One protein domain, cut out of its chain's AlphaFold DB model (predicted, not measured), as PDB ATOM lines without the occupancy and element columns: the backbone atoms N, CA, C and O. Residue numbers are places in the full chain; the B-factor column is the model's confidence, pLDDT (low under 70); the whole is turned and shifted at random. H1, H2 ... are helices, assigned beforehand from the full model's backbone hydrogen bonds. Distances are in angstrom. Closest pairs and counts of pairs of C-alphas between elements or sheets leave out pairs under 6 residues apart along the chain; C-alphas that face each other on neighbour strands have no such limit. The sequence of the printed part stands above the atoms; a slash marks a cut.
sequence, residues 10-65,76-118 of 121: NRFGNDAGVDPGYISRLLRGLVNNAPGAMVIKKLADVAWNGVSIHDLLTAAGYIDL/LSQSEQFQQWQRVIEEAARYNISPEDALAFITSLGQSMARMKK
ATOM      1  N   ASN A  10     162.060 162.288 133.914       88.06
ATOM      2  CA  ASN A  10     161.668 162.806 132.602       88.06
ATOM      3  C   ASN A  10     161.474 161.689 131.580       88.06
ATOM      4  O   ASN A  10     160.470 161.669 130.877       88.06
ATOM      5  N   ARG A  11     162.412 160.736 131.518       87.94
ATOM      6  CA  ARG A  11     162.288 159.595 130.610       87.94
ATOM      7  C   ARG A  11     161.117 158.703 131.009       87.94
ATOM      8  O   ARG A  11     160.328 158.337 130.155       87.94
ATOM      9  N   PHE A  12     160.954 158.436 132.303       88.75
ATOM     10  CA  PHE A  12     159.823 157.653 132.801       88.75
ATOM     11  C   PHE A  12     158.466 158.301 132.496       88.75
ATOM     12  O   PHE A  12     157.554 157.616 132.051       88.75
ATOM     13  N   GLY A  13     158.343 159.615 132.696       87.19
ATOM     14  CA  GLY A  13     157.125 160.356 132.381       87.19
ATOM     15  C   GLY A  13     156.821 160.395 130.891       87.19
ATOM     16  O   GLY A  13     155.677 160.181 130.505       87.19
ATOM     17  N   ASN A  14     157.843 160.566 130.050       89.38
ATOM     18  CA  ASN A  14     157.673 160.491 128.600       89.38
ATOM     19  C   ASN A  14     157.210 159.101 128.152       89.38
ATOM     20  O   ASN A  14     156.260 159.014 127.379       89.38
ATOM     21  N   ASP A  15     157.824 158.033 128.669       88.00
ATOM     22  CA  ASP A  15     157.437 156.655 128.345       88.00
ATOM     23  C   ASP A  15     155.981 156.377 128.775       88.00
ATOM     24  O   ASP A  15     155.214 155.774 128.032       88.00
ATOM     25  N   ALA A  16     155.585 156.858 129.960       86.38
ATOM     26  CA  ALA A  16     154.234 156.689 130.497       86.38
ATOM     27  C   ALA A  16     153.196 157.660 129.894       86.38
ATOM     28  O   ALA A  16     152.000 157.532 130.162       86.38
ATOM     29  N   GLY A  17     153.620 158.681 129.141       87.75
ATOM     30  CA  GLY A  17     152.749 159.784 128.725       87.75
ATOM     31  C   GLY A  17     152.125 160.538 129.910       87.75
ATOM     32  O   GLY A  17     150.944 160.893 129.867       87.75
ATOM     33  N   VAL A  18     152.893 160.720 130.990       87.81
ATOM     34  CA  VAL A  18     152.494 161.389 132.239       87.81
ATOM     35  C   VAL A  18     153.504 162.490 132.562       87.81
ATOM     36  O   VAL A  18     154.710 162.291 132.441       87.81
ATOM     37  N   ASP A  19     153.018 163.654 133.001       89.69
ATOM     38  CA  ASP A  19     153.871 164.806 133.312       89.69
ATOM     39  C   ASP A  19     154.985 164.449 134.329       89.69
ATOM     40  O   ASP A  19     154.686 164.019 135.451       89.69
ATOM     41  N   PRO A  20     156.275 164.652 133.991       87.50
ATOM     42  CA  PRO A  20     157.385 164.386 134.904       87.50
ATOM     43  C   PRO A  20     157.300 165.178 136.217       87.50
ATOM     44  O   PRO A  20     157.698 164.677 137.273       87.50
ATOM     45  N   GLY A  21     156.752 166.398 136.177       88.06
ATOM     46  CA  GLY A  21     156.519 167.218 137.366       88.06
ATOM     47  C   GLY A  21     155.477 166.603 138.305       88.06
ATOM     48  O   GLY A  21     155.647 166.615 139.527       88.06
ATOM     49  N   TYR A  22     154.419 166.015 137.750       87.69
ATOM     50  CA  TYR A  22     153.407 165.259 138.480       87.69
ATOM     51  C   TYR A  22     153.994 163.991 139.108       87.69
ATOM     52  O   TYR A  22     153.830 163.781 140.310       87.69
ATOM     53  N   ILE A  23     154.783 163.214 138.358       86.62
ATOM     54  CA  ILE A  23     155.487 162.034 138.896       86.62
ATOM     55  C   ILE A  23     156.434 162.434 140.032       86.62
ATOM     56  O   ILE A  23     156.473 161.777 141.073       86.62
ATOM     57  N   SER A  24     157.175 163.535 139.881       87.69
ATOM     58  CA  SER A  24     158.051 164.027 140.946       87.69
ATOM     59  C   SER A  24     157.281 164.412 142.210       87.69
ATOM     60  O   SER A  24     157.826 164.252 143.303       87.69
ATOM     61  N   ARG A  25     156.058 164.941 142.091       86.62
ATOM     62  CA  ARG A  25     155.202 165.255 143.245       86.62
ATOM     63  C   ARG A  25     154.672 163.985 143.906       86.62
ATOM     64  O   ARG A  25     154.726 163.904 145.130       86.62
ATOM     65  N   LEU A  26     154.247 162.996 143.115       85.69
ATOM     66  CA  LEU A  26     153.810 161.686 143.614       85.69
ATOM     67  C   LEU A  26     154.912 160.996 144.426       85.69
ATOM     68  O   LEU A  26     154.685 160.615 145.567       85.69
ATOM     69  N   LEU A  27     156.131 160.920 143.883       82.19
ATOM     70  CA  LEU A  27     157.275 160.291 144.561       82.19
ATOM     71  C   LEU A  27     157.672 160.986 145.871       82.19
ATOM     72  O   LEU A  27     158.305 160.371 146.724       82.19
ATOM     73  N   ARG A  28     157.333 162.269 146.019       83.75
ATOM     74  CA  ARG A  28     157.601 163.063 147.225       83.75
ATOM     75  C   ARG A  28     156.418 163.094 148.197       83.75
ATOM     76  O   ARG A  28     156.512 163.782 149.205       83.75
ATOM     77  N   GLY A  29     155.310 162.415 147.888       81.06
ATOM     78  CA  GLY A  29     154.093 162.456 148.703       81.06
ATOM     79  C   GLY A  29     153.435 163.839 148.758       81.06
ATOM     80  O   GLY A  29     152.728 164.143 149.708       81.06
ATOM     81  N   LEU A  30     153.679 164.696 147.760       82.25
ATOM     82  CA  LEU A  30     153.159 166.073 147.709       82.25
ATOM     83  C   LEU A  30     151.782 166.172 147.038       82.25
ATOM     84  O   LEU A  30     151.307 167.270 146.753       82.25
ATOM     85  N   VAL A  31     151.169 165.037 146.706       82.56
ATOM     86  CA  VAL A  31     149.843 164.988 146.091       82.56
ATOM     87  C   VAL A  31     148.846 164.574 147.165       82.56
ATOM     88  O   VAL A  31     148.980 163.505 147.747       82.56
ATOM     89  N   ASN A  32     147.855 165.431 147.416       77.44
ATOM     90  CA  ASN A  32     146.833 165.199 148.444       77.44
ATOM     91  C   ASN A  32     145.839 164.094 148.061       77.44
ATOM     92  O   ASN A  32     145.211 163.506 148.931       77.44
ATOM     93  N   ASN A  33     145.693 163.836 146.759       78.56
ATOM     94  CA  ASN A  33     144.788 162.834 146.210       78.56
ATOM     95  C   ASN A  33     145.591 161.738 145.512       78.56
ATOM     96  O   ASN A  33     146.595 162.022 144.851       78.56
ATOM     97  N   ALA A  34     145.125 160.498 145.619       78.88
ATOM     98  CA  ALA A  34     145.688 159.395 144.857       78.88
ATOM     99  C   ALA A  34     145.619 159.690 143.341       78.88
ATOM    100  O   ALA A  34     144.655 160.308 142.879       78.88
ATOM    101  N   PRO A  35     146.638 159.296 142.556       82.62
ATOM    102  CA  PRO A  35     146.581 159.414 141.105       82.62
ATOM    103  C   PRO A  35     145.460 158.537 140.552       82.62
ATOM    104  O   PRO A  35     145.304 157.405 140.992       82.62
ATOM    105  N   GLY A  36     144.728 159.024 139.551       81.38
ATOM    106  CA  GLY A  36     143.657 158.251 138.927       81.38
ATOM    107  C   GLY A  36     144.127 156.903 138.374       81.38
ATOM    108  O   GLY A  36     145.273 156.749 137.935       81.38
ATOM    109  N   ALA A  37     143.213 155.932 138.320       80.12
ATOM    110  CA  ALA A  37     143.495 154.566 137.863       80.12
ATOM    111  C   ALA A  37     144.137 154.509 136.460       80.12
ATOM    112  O   ALA A  37     145.000 153.672 136.201       80.12
ATOM    113  N   MET A  38     143.786 155.441 135.566       81.25
ATOM    114  CA  MET A  38     144.412 155.555 134.241       81.25
ATOM    115  C   MET A  38     145.894 155.939 134.328       81.25
ATOM    116  O   MET A  38     146.724 155.397 133.602       81.25
ATOM    117  N   VAL A  39     146.237 156.883 135.208       85.12
ATOM    118  CA  VAL A  39     147.628 157.299 135.423       85.12
ATOM    119  C   VAL A  39     148.418 156.155 136.049       85.12
ATOM    120  O   VAL A  39     149.531 155.878 135.615       85.12
ATOM    121  N   ILE A  40     147.819 155.440 136.999       87.00
ATOM    122  CA  ILE A  40     148.413 154.244 137.597       87.00
ATOM    123  C   ILE A  40     148.694 153.175 136.538       87.00
ATOM    124  O   ILE A  40     149.817 152.678 136.474       87.00
ATOM    125  N   LYS A  41     147.718 152.871 135.672       84.50
ATOM    126  CA  LYS A  41     147.895 151.927 134.564       84.50
ATOM    127  C   LYS A  41     149.052 152.344 133.658       84.50
ATOM    128  O   LYS A  41     149.959 151.555 133.437       84.50
ATOM    129  N   LYS A  42     149.065 153.601 133.206       86.94
ATOM    130  CA  LYS A  42     150.139 154.143 132.360       86.94
ATOM    131  C   LYS A  42     151.519 154.000 133.000       86.94
ATOM    132  O   LYS A  42     152.476 153.643 132.322       86.94
ATOM    133  N   LEU A  43     151.627 154.275 134.300       87.44
ATOM    134  CA  LEU A  43     152.881 154.132 135.037       87.44
ATOM    135  C   LEU A  43     153.300 152.664 135.170       87.44
ATOM    136  O   LEU A  43     154.492 152.386 135.061       87.44
ATOM    137  N   ALA A  44     152.350 151.751 135.380       87.12
ATOM    138  CA  ALA A  44     152.596 150.312 135.454       87.12
ATOM    139  C   ALA A  44     152.987 149.690 134.111       87.12
ATOM    140  O   ALA A  44     153.907 148.879 134.083       87.12
ATOM    141  N   ASP A  45     152.353 150.095 133.009       86.44
ATOM    142  CA  ASP A  45     152.632 149.561 131.667       86.44
ATOM    143  C   ASP A  45     154.100 149.762 131.266       86.44
ATOM    144  O   ASP A  45     154.678 148.953 130.540       86.44
ATOM    145  N   VAL A  46     154.728 150.826 131.770       87.75
ATOM    146  CA  VAL A  46     156.150 151.089 131.553       87.75
ATOM    147  C   VAL A  46     157.011 150.801 132.777       87.75
ATOM    148  O   VAL A  46     158.216 151.029 132.698       87.75
ATOM    149  N   ALA A  47     156.452 150.347 133.904       86.19
ATOM    150  CA  ALA A  47     157.184 150.162 135.153       86.19
ATOM    151  C   ALA A  47     158.262 149.076 135.045       86.19
ATOM    152  O   ALA A  47     158.142 148.089 134.326       86.19
ATOM    153  N   TRP A  48     159.355 149.283 135.774       82.12
ATOM    154  CA  TRP A  48     160.468 148.340 135.882       82.12
ATOM    155  C   TRP A  48     160.506 147.706 137.275       82.12
ATOM    156  O   TRP A  48     159.800 148.135 138.188       82.12
ATOM    157  N   ASN A  49     161.388 146.717 137.448       79.56
ATOM    158  CA  ASN A  49     161.620 145.998 138.708       79.56
ATOM    159  C   ASN A  49     160.432 145.156 139.192       79.56
ATOM    160  O   ASN A  49     160.244 144.999 140.395       79.56
ATOM    161  N   GLY A  50     159.625 144.637 138.263       73.38
ATOM    162  CA  GLY A  50     158.482 143.784 138.597       73.38
ATOM    163  C   GLY A  50     157.348 144.514 139.318       73.38
ATOM    164  O   GLY A  50     156.489 143.851 139.884       73.38
ATOM    165  N   VAL A  51     157.337 145.854 139.307       81.12
ATOM    166  CA  VAL A  51     156.218 146.637 139.841       81.12
ATOM    167  C   VAL A  51     155.032 146.481 138.901       81.12
ATOM    168  O   VAL A  51     155.083 146.914 137.750       81.12
ATOM    169  N   SER A  52     153.972 145.864 139.403       81.62
ATOM    170  CA  SER A  52     152.741 145.632 138.659       81.62
ATOM    171  C   SER A  52     151.740 146.774 138.854       81.62
ATOM    172  O   SER A  52     151.826 147.570 139.793       81.62
ATOM    173  N   ILE A  53     150.733 146.833 137.979       82.31
ATOM    174  CA  ILE A  53     149.572 147.715 138.162       82.31
ATOM    175  C   ILE A  53     148.878 147.474 139.505       82.31
ATOM    176  O   ILE A  53     148.423 148.427 140.128       82.31
ATOM    177  N   HIS A  54     148.853 146.227 139.977       79.56
ATOM    178  CA  HIS A  54     148.273 145.873 141.264       79.56
ATOM    179  C   HIS A  54     149.012 146.577 142.409       79.56
ATOM    180  O   HIS A  54     148.376 147.256 143.207       79.56
ATOM    181  N   ASP A  55     150.347 146.517 142.437       81.50
ATOM    182  CA  ASP A  55     151.153 147.166 143.485       81.50
ATOM    183  C   ASP A  55     150.899 148.674 143.559       81.50
ATOM    184  O   ASP A  55     150.818 149.255 144.642       81.50
ATOM    185  N   LEU A  56     150.739 149.315 142.398       82.88
ATOM    186  CA  LEU A  56     150.445 150.741 142.320       82.88
ATOM    187  C   LEU A  56     149.000 151.067 142.725       82.88
ATOM    188  O   LEU A  56     148.784 152.080 143.388       82.88
ATOM    189  N   LEU A  57     148.020 150.229 142.367       81.69
ATOM    190  CA  LEU A  57     146.620 150.389 142.784       81.69
ATOM    191  C   LEU A  57     146.463 150.202 144.297       81.69
ATOM    192  O   LEU A  57     145.769 150.987 144.942       81.69
ATOM    193  N   THR A  58     147.152 149.216 144.868       80.50
ATOM    194  CA  THR A  58     147.216 148.998 146.313       80.50
ATOM    195  C   THR A  58     147.879 150.179 147.020       80.50
ATOM    196  O   THR A  58     147.322 150.707 147.978       80.50
ATOM    197  N   ALA A  59     149.026 150.659 146.526       80.88
ATOM    198  CA  ALA A  59     149.709 151.820 147.107       80.88
ATOM    199  C   ALA A  59     148.875 153.111 147.025       80.88
ATOM    200  O   ALA A  59     149.009 153.990 147.874       80.88
ATOM    201  N   ALA A  60     148.014 153.221 146.014       80.69
ATOM    202  CA  ALA A  60     147.076 154.322 145.844       80.69
ATOM    203  C   ALA A  60     145.782 154.170 146.669       80.69
ATOM    204  O   ALA A  60     144.981 155.103 146.695       80.69
ATOM    205  N   GLY A  61     145.577 153.034 147.345       77.62
ATOM    206  CA  GLY A  61     144.398 152.775 148.176       77.62
ATOM    207  C   GLY A  61     143.141 152.375 147.399       77.62
ATOM    208  O   GLY A  61     142.041 152.482 147.928       77.62
ATOM    209  N   TYR A  62     143.279 151.931 146.146       75.31
ATOM    210  CA  TYR A  62     142.154 151.425 145.346       75.31
ATOM    211  C   TYR A  62     141.844 149.947 145.595       75.31
ATOM    212  O   TYR A  62     140.758 149.476 145.252       75.31
ATOM    213  N   ILE A  63     142.808 149.213 146.149       75.88
ATOM    214  CA  ILE A  63     142.679 147.805 146.519       75.88
ATOM    215  C   ILE A  63     143.074 147.704 147.984       75.88
ATOM    216  O   ILE A  63     144.181 148.106 148.355       75.88
ATOM    217  N   ASP A  64     142.179 147.160 148.800       66.44
ATOM    218  CA  ASP A  64     142.458 146.921 150.206       66.44
ATOM    219  C   ASP A  64     143.380 145.703 150.332       66.44
ATOM    220  O   ASP A  64     143.037 144.587 149.935       66.44
ATOM    221  N   LEU A  65     144.555 145.896 150.931       58.16
ATOM    222  CA  LEU A  65     145.276 144.783 151.538       58.16
ATOM    223  C   LEU A  65     144.449 144.348 152.743       58.16
ATOM    224  O   LEU A  65     144.415 145.066 153.742       58.16
ATOM    225  N   LEU A  76     147.681 137.651 144.650       53.94
ATOM    226  CA  LEU A  76     146.627 138.671 144.637       53.94
ATOM    227  C   LEU A  76     146.108 138.983 143.221       53.94
ATOM    228  O   LEU A  76     145.134 139.729 143.077       53.94
ATOM    229  N   SER A  77     146.702 138.375 142.180       55.00
ATOM    230  CA  SER A  77     146.230 138.468 140.787       55.00
ATOM    231  C   SER A  77     144.801 137.927 140.604       55.00
ATOM    232  O   SER A  77     144.114 138.285 139.644       55.00
ATOM    233  N   GLN A  78     144.334 137.121 141.563       54.69
ATOM    234  CA  GLN A  78     142.995 136.531 141.628       54.69
ATOM    235  C   GLN A  78     141.970 137.388 142.391       54.69
ATOM    236  O   GLN A  78     140.817 136.978 142.524       54.69
ATOM    237  N   SER A  79     142.346 138.551 142.937       64.62
ATOM    238  CA  SER A  79     141.405 139.343 143.737       64.62
ATOM    239  C   SER A  79     140.229 139.846 142.886       64.62
ATOM    240  O   SER A  79     140.406 140.467 141.834       64.62
ATOM    241  N   GLU A  80     138.997 139.606 143.354       65.12
ATOM    242  CA  GLU A  80     137.780 140.076 142.672       65.12
ATOM    243  C   GLU A  80     137.783 141.597 142.491       65.12
ATOM    244  O   GLU A  80     137.312 142.104 141.475       65.12
ATOM    245  N   GLN A  81     138.369 142.321 143.446       65.25
ATOM    246  CA  GLN A  81     138.540 143.770 143.388       65.25
ATOM    247  C   GLN A  81     139.390 144.182 142.179       65.25
ATOM    248  O   GLN A  81     138.988 145.064 141.424       65.25
ATOM    249  N   PHE A  82     140.521 143.515 141.926       68.88
ATOM    250  CA  PHE A  82     141.358 143.801 140.759       68.88
ATOM    251  C   PHE A  82     140.620 143.534 139.439       68.88
ATOM    252  O   PHE A  82     140.663 144.359 138.526       68.88
ATOM    253  N   GLN A  83     139.880 142.426 139.361       74.12
ATOM    254  CA  GLN A  83     139.065 142.084 138.188       74.12
ATOM    255  C   GLN A  83     137.953 143.111 137.939       74.12
ATOM    256  O   GLN A  83     137.702 143.504 136.798       74.12
ATOM    257  N   GLN A  84     137.298 143.587 139.000       73.00
ATOM    258  CA  GLN A  84     136.317 144.668 138.911       73.00
ATOM    259  C   GLN A  84     136.967 145.945 138.372       73.00
ATOM    260  O   GLN A  84     136.449 146.535 137.427       73.00
ATOM    261  N   TRP A  85     138.137 146.321 138.888       73.31
ATOM    262  CA  TRP A  85     138.879 147.494 138.426       73.31
ATOM    263  C   TRP A  85     139.310 147.414 136.963       73.31
ATOM    264  O   TRP A  85     139.199 148.407 136.240       73.31
ATOM    265  N   GLN A  86     139.746 146.245 136.494       76.62
ATOM    266  CA  GLN A  86     140.043 146.044 135.075       76.62
ATOM    267  C   GLN A  86     138.801 146.264 134.205       76.62
ATOM    268  O   GLN A  86     138.875 147.009 133.227       76.62
ATOM    269  N   ARG A  87     137.643 145.725 134.606       77.25
ATOM    270  CA  ARG A  87     136.373 145.950 133.894       77.25
ATOM    271  C   ARG A  87     135.971 147.422 133.875       77.25
ATOM    272  O   ARG A  87     135.499 147.890 132.846       77.25
ATOM    273  N   VAL A  88     136.183 148.165 134.966       76.06
ATOM    274  CA  VAL A  88     135.928 149.618 134.994       76.06
ATOM    275  C   VAL A  88     136.794 150.340 133.970       76.06
ATOM    276  O   VAL A  88     136.285 151.164 133.219       76.06
ATOM    277  N   ILE A  89     138.089 150.021 133.906       74.00
ATOM    278  CA  ILE A  89     139.012 150.645 132.951       74.00
ATOM    279  C   ILE A  89     138.612 150.319 131.504       74.00
ATOM    280  O   ILE A  89     138.610 151.212 130.656       74.00
ATOM    281  N   GLU A  90     138.276 149.062 131.216       76.69
ATOM    282  CA  GLU A  90     137.878 148.611 129.877       76.69
ATOM    283  C   GLU A  90     136.542 149.210 129.429       76.69
ATOM    284  O   GLU A  90     136.426 149.699 128.303       76.69
ATOM    285  N   GLU A  91     135.544 149.222 130.309       74.38
ATOM    286  CA  GLU A  91     134.217 149.752 129.998       74.38
ATOM    287  C   GLU A  91     134.240 151.288 129.902       74.38
ATOM    288  O   GLU A  91     133.628 151.866 129.004       74.38
ATOM    289  N   ALA A  92     135.023 151.968 130.746       71.31
ATOM    290  CA  ALA A  92     135.257 153.407 130.624       71.31
ATOM    291  C   ALA A  92     135.918 153.754 129.278       71.31
ATOM    292  O   ALA A  92     135.481 154.682 128.593       71.31
ATOM    293  N   ALA A  93     136.908 152.960 128.848       73.38
ATOM    294  CA  ALA A  93     137.528 153.115 127.535       73.38
ATOM    295  C   ALA A  93     136.526 152.889 126.390       73.38
ATOM    296  O   ALA A  93     136.567 153.614 125.397       73.38
ATOM    297  N   ARG A  94     135.594 151.936 126.540       74.06
ATOM    298  CA  ARG A  94     134.540 151.660 125.551       74.06
ATOM    299  C   ARG A  94     133.595 152.843 125.349       74.06
ATOM    300  O   ARG A  94     133.228 153.125 124.211       74.06
ATOM    301  N   TYR A  95     133.215 153.534 126.421       73.38
ATOM    302  CA  TYR A  95     132.304 154.683 126.338       73.38
ATOM    303  C   TYR A  95     133.011 156.036 126.224       73.38
ATOM    304  O   TYR A  95     132.343 157.069 126.226       73.38
ATOM    305  N   ASN A  96     134.342 156.052 126.109       75.25
ATOM    306  CA  ASN A  96     135.144 157.277 126.118       75.25
ATOM    307  C   ASN A  96     134.872 158.151 127.366       75.25
ATOM    308  O   ASN A  96     134.859 159.380 127.294       75.25
ATOM    309  N   ILE A  97     134.630 157.495 128.505       73.12
ATOM    310  CA  ILE A  97     134.400 158.105 129.820       73.12
ATOM    311  C   ILE A  97     135.701 157.983 130.623       73.12
ATOM    312  O   ILE A  97     136.454 157.019 130.459       73.12
ATOM    313  N   SER A  98     136.003 158.947 131.497       70.81
ATOM    314  CA  SER A  98     137.155 158.812 132.393       70.81
ATOM    315  C   SER A  98     136.946 157.624 133.345       70.81
ATOM    316  O   SER A  98     135.861 157.492 133.913       70.81
ATOM    317  N   PRO A  99     137.961 156.773 133.599       67.69
ATOM    318  CA  PRO A  99     137.861 155.711 134.604       67.69
ATOM    319  C   PRO A  99     137.519 156.235 136.004       67.69
ATOM    320  O   PRO A  99     136.936 155.509 136.802       67.69
ATOM    321  N   GLU A 100     137.852 157.495 136.292       69.81
ATOM    322  CA  GLU A 100     137.495 158.175 137.542       69.81
ATOM    323  C   GLU A 100     135.992 158.460 137.617       69.81
ATOM    324  O   GLU A 100     135.367 158.196 138.641       69.81
ATOM    325  N   ASP A 101     135.393 158.909 136.510       70.19
ATOM    326  CA  ASP A 101     133.949 159.142 136.412       70.19
ATOM    327  C   ASP A 101     133.179 157.819 136.428       70.19
ATOM    328  O   ASP A 101     132.146 157.706 137.084       70.19
ATOM    329  N   ALA A 102     133.703 156.788 135.759       71.00
ATOM    330  CA  ALA A 102     133.128 155.445 135.785       71.00
ATOM    331  C   ALA A 102     133.163 154.849 137.202       71.00
ATOM    332  O   ALA A 102     132.169 154.289 137.669       71.00
ATOM    333  N   LEU A 103     134.273 155.026 137.923       66.88
ATOM    334  CA  LEU A 103     134.380 154.638 139.325       66.88
ATOM    335  C   LEU A 103     133.407 155.426 140.207       66.88
ATOM    336  O   LEU A 103     132.716 154.834 141.039       66.88
ATOM    337  N   ALA A 104     133.347 156.748 140.042       70.56
ATOM    338  CA  ALA A 104     132.443 157.607 140.797       70.56
ATOM    339  C   ALA A 104     130.981 157.214 140.553       70.56
ATOM    340  O   ALA A 104     130.198 157.148 141.497       70.56
ATOM    341  N   PHE A 105     130.632 156.870 139.313       66.38
ATOM    342  CA  PHE A 105     129.312 156.384 138.938       66.38
ATOM    343  C   PHE A 105     128.976 155.044 139.598       66.38
ATOM    344  O   PHE A 105     127.915 154.916 140.202       66.38
ATOM    345  N   ILE A 106     129.885 154.065 139.567       66.50
ATOM    346  CA  ILE A 106     129.691 152.761 140.227       66.50
ATOM    347  C   ILE A 106     129.567 152.927 141.743       66.50
ATOM    348  O   ILE A 106     128.688 152.335 142.369       66.50
ATOM    349  N   THR A 107     130.404 153.780 142.330       65.12
ATOM    350  CA  THR A 107     130.373 154.079 143.766       65.12
ATOM    351  C   THR A 107     129.070 154.791 144.142       65.12
ATOM    352  O   THR A 107     128.443 154.449 145.143       65.12
ATOM    353  N   SER A 108     128.613 155.731 143.308       64.31
ATOM    354  CA  SER A 108     127.350 156.456 143.477       64.31
ATOM    355  C   SER A 108     126.131 155.538 143.330       64.31
ATOM    356  O   SER A 108     125.232 155.581 144.170       64.31
ATOM    357  N   LEU A 109     126.121 154.647 142.334       59.53
ATOM    358  CA  LEU A 109     125.092 153.619 142.177       59.53
ATOM    359  C   LEU A 109     125.070 152.665 143.373       59.53
ATOM    360  O   LEU A 109     123.998 152.390 143.909       59.53
ATOM    361  N   GLY A 110     126.236 152.208 143.837       57.47
ATOM    362  CA  GLY A 110     126.356 151.358 145.022       57.47
ATOM    363  C   GLY A 110     125.817 152.035 146.284       57.47
ATOM    364  O   GLY A 110     125.070 151.421 147.043       57.47
ATOM    365  N   GLN A 111     126.115 153.324 146.477       56.72
ATOM    366  CA  GLN A 111     125.583 154.118 147.589       56.72
ATOM    367  C   GLN A 111     124.068 154.361 147.480       56.72
ATOM    368  O   GLN A 111     123.378 154.286 148.496       56.72
ATOM    369  N   SER A 112     123.528 154.610 146.282       51.19
ATOM    370  CA  SER A 112     122.078 154.751 146.060       51.19
ATOM    371  C   SER A 112     121.323 153.438 146.288       51.19
ATOM    372  O   SER A 112     120.294 153.432 146.960       51.19
ATOM    373  N   MET A 113     121.865 152.310 145.824       44.44
ATOM    374  CA  MET A 113     121.298 150.976 146.064       44.44
ATOM    375  C   MET A 113     121.365 150.581 147.549       44.44
ATOM    376  O   MET A 113     120.425 149.994 148.083       44.44
ATOM    377  N   ALA A 114     122.453 150.934 148.245       51.34
ATOM    378  CA  ALA A 114     122.587 150.711 149.685       51.34
ATOM    379  C   ALA A 114     121.594 151.550 150.508       51.34
ATOM    380  O   ALA A 114     121.136 151.096 151.557       51.34
ATOM    381  N   ARG A 115     121.238 152.753 150.035       53.47
ATOM    382  CA  ARG A 115     120.208 153.601 150.655       53.47
ATOM    383  C   ARG A 115     118.804 153.032 150.454       53.47
ATOM    384  O   ARG A 115     118.071 152.956 151.428       53.47
ATOM    385  N   MET A 116     118.483 152.517 149.265       49.28
ATOM    386  CA  MET A 116     117.198 151.845 149.011       49.28
ATOM    387  C   MET A 116     116.974 150.628 149.918       49.28
ATOM    388  O   MET A 116     115.867 150.407 150.387       49.28
ATOM    389  N   LYS A 117     118.031 149.872 150.245       50.56
ATOM    390  CA  LYS A 117     117.933 148.739 151.183       50.56
ATOM    391  C   LYS A 117     117.664 149.138 152.637       50.56
ATOM    392  O   LYS A 117     117.364 148.261 153.441       50.56
ATOM    393  N   LYS A 118     117.830 150.414 152.996       50.69
ATOM    394  CA  LYS A 118     117.685 150.904 154.374       50.69
ATOM    395  C   LYS A 118     116.294 151.472 154.671       50.69
ATOM    396  O   LYS A 118     115.985 151.647 155.841       50.69
TER     397      LYS A 118
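What this domain is: This is residues 10 to 65 and 76 to 118 of the 121 residues of an uncharacterized protein of Syntrophomonas sp (UniProt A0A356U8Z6). Four short helices, H1 to H4, make a loose cluster at one end, with H3 between H1 and H4; the longer H5 stands beside H3 and H4. H6 makes a corner with H5 and runs away from the cluster as an arm, with residues 107 to 118 sticking out, of which 107 to 116 belong to H6. The printed part has 99 residues, with six named helices in the order H1 to H6 and no named strand; its class is all helix. It is only just compact, close to loose, with a radius of gyration of the C-alphas of 14.9 A, and the outline is elongated, spanning 50 by 28 by 26 A.

How they stand to each other: H1, residues 10 to 16, and H2, residues 20 to 27, touch only at the corner by their tight link, about perpendicular at 88 degrees; their closest C-alphas, of Gly 13 and Pro 20, are 4.8 A apart. H3, residues 37 to 45, is the hub, and H2 and H3 are apart. H1 and H3 touch about perpendicular, at 73 degrees, with the closest C-alphas, of Ala 16 and Lys 42, 5.2 A apart. H4, residues 53 to 59, touches H3 at a steep tilt of 56 degrees, opposite ways, with the closest C-alphas, of Ala 44 and Ile 53, 4.8 A apart. H5, residues 80 to 95, is close to H3 but not clearly touching; the closest C-alphas, of Met 38 and Ile 89, are 7.4 A apart. H6, residues 99 to 116, touches H5 with residues 99 to 103 alone, at a steep tilt of 64 degrees, opposite ways; the closest C-alphas, of Ala 92 and Pro 99, are 5.3 A apart. H3 and H6 only just touch, only at their ends, with 3 pairs of C-alphas within 8 A; the closest are those of Met 38 and Pro 99, at 6.6 A. The helix packing is mostly crossed, with no shallow tilt among the 3 pairs that touch other than at a corner or at their ends. In H1, H2, H3, H4, H5 and H6 every O i to N i+4 pair is within hydrogen-bond range.

Where its parts are: H1 begins at C-alpha 10, at (161.668, 162.806, 132.602). H3 measures 12.1 A from first to last C-alpha, and H5 22.6 A from C-alpha 80, at (137.780, 140.076, 142.672). H6, the longest, measures 25.5 A and ends at C-alpha 116, at (117.198, 151.845, 149.011).

The domain as a whole: The two farthest C-alphas, of Arg 11 and Lys 118, are 51.3 A apart. Without residues 107 to 118 the body spans 33 by 28 by 24 A. Residues 66 to 75 are not printed, and C-alphas 65 and 76 are 9.3 A apart across the cut, which lies in the link from H4 to H5. Of the links printed whole, none is long. The mean pLDDT of the printed part is 75.4; it is under 70 at residues 64 to 65, 76 to 82, 99 to 100, 103 and 105 to 118.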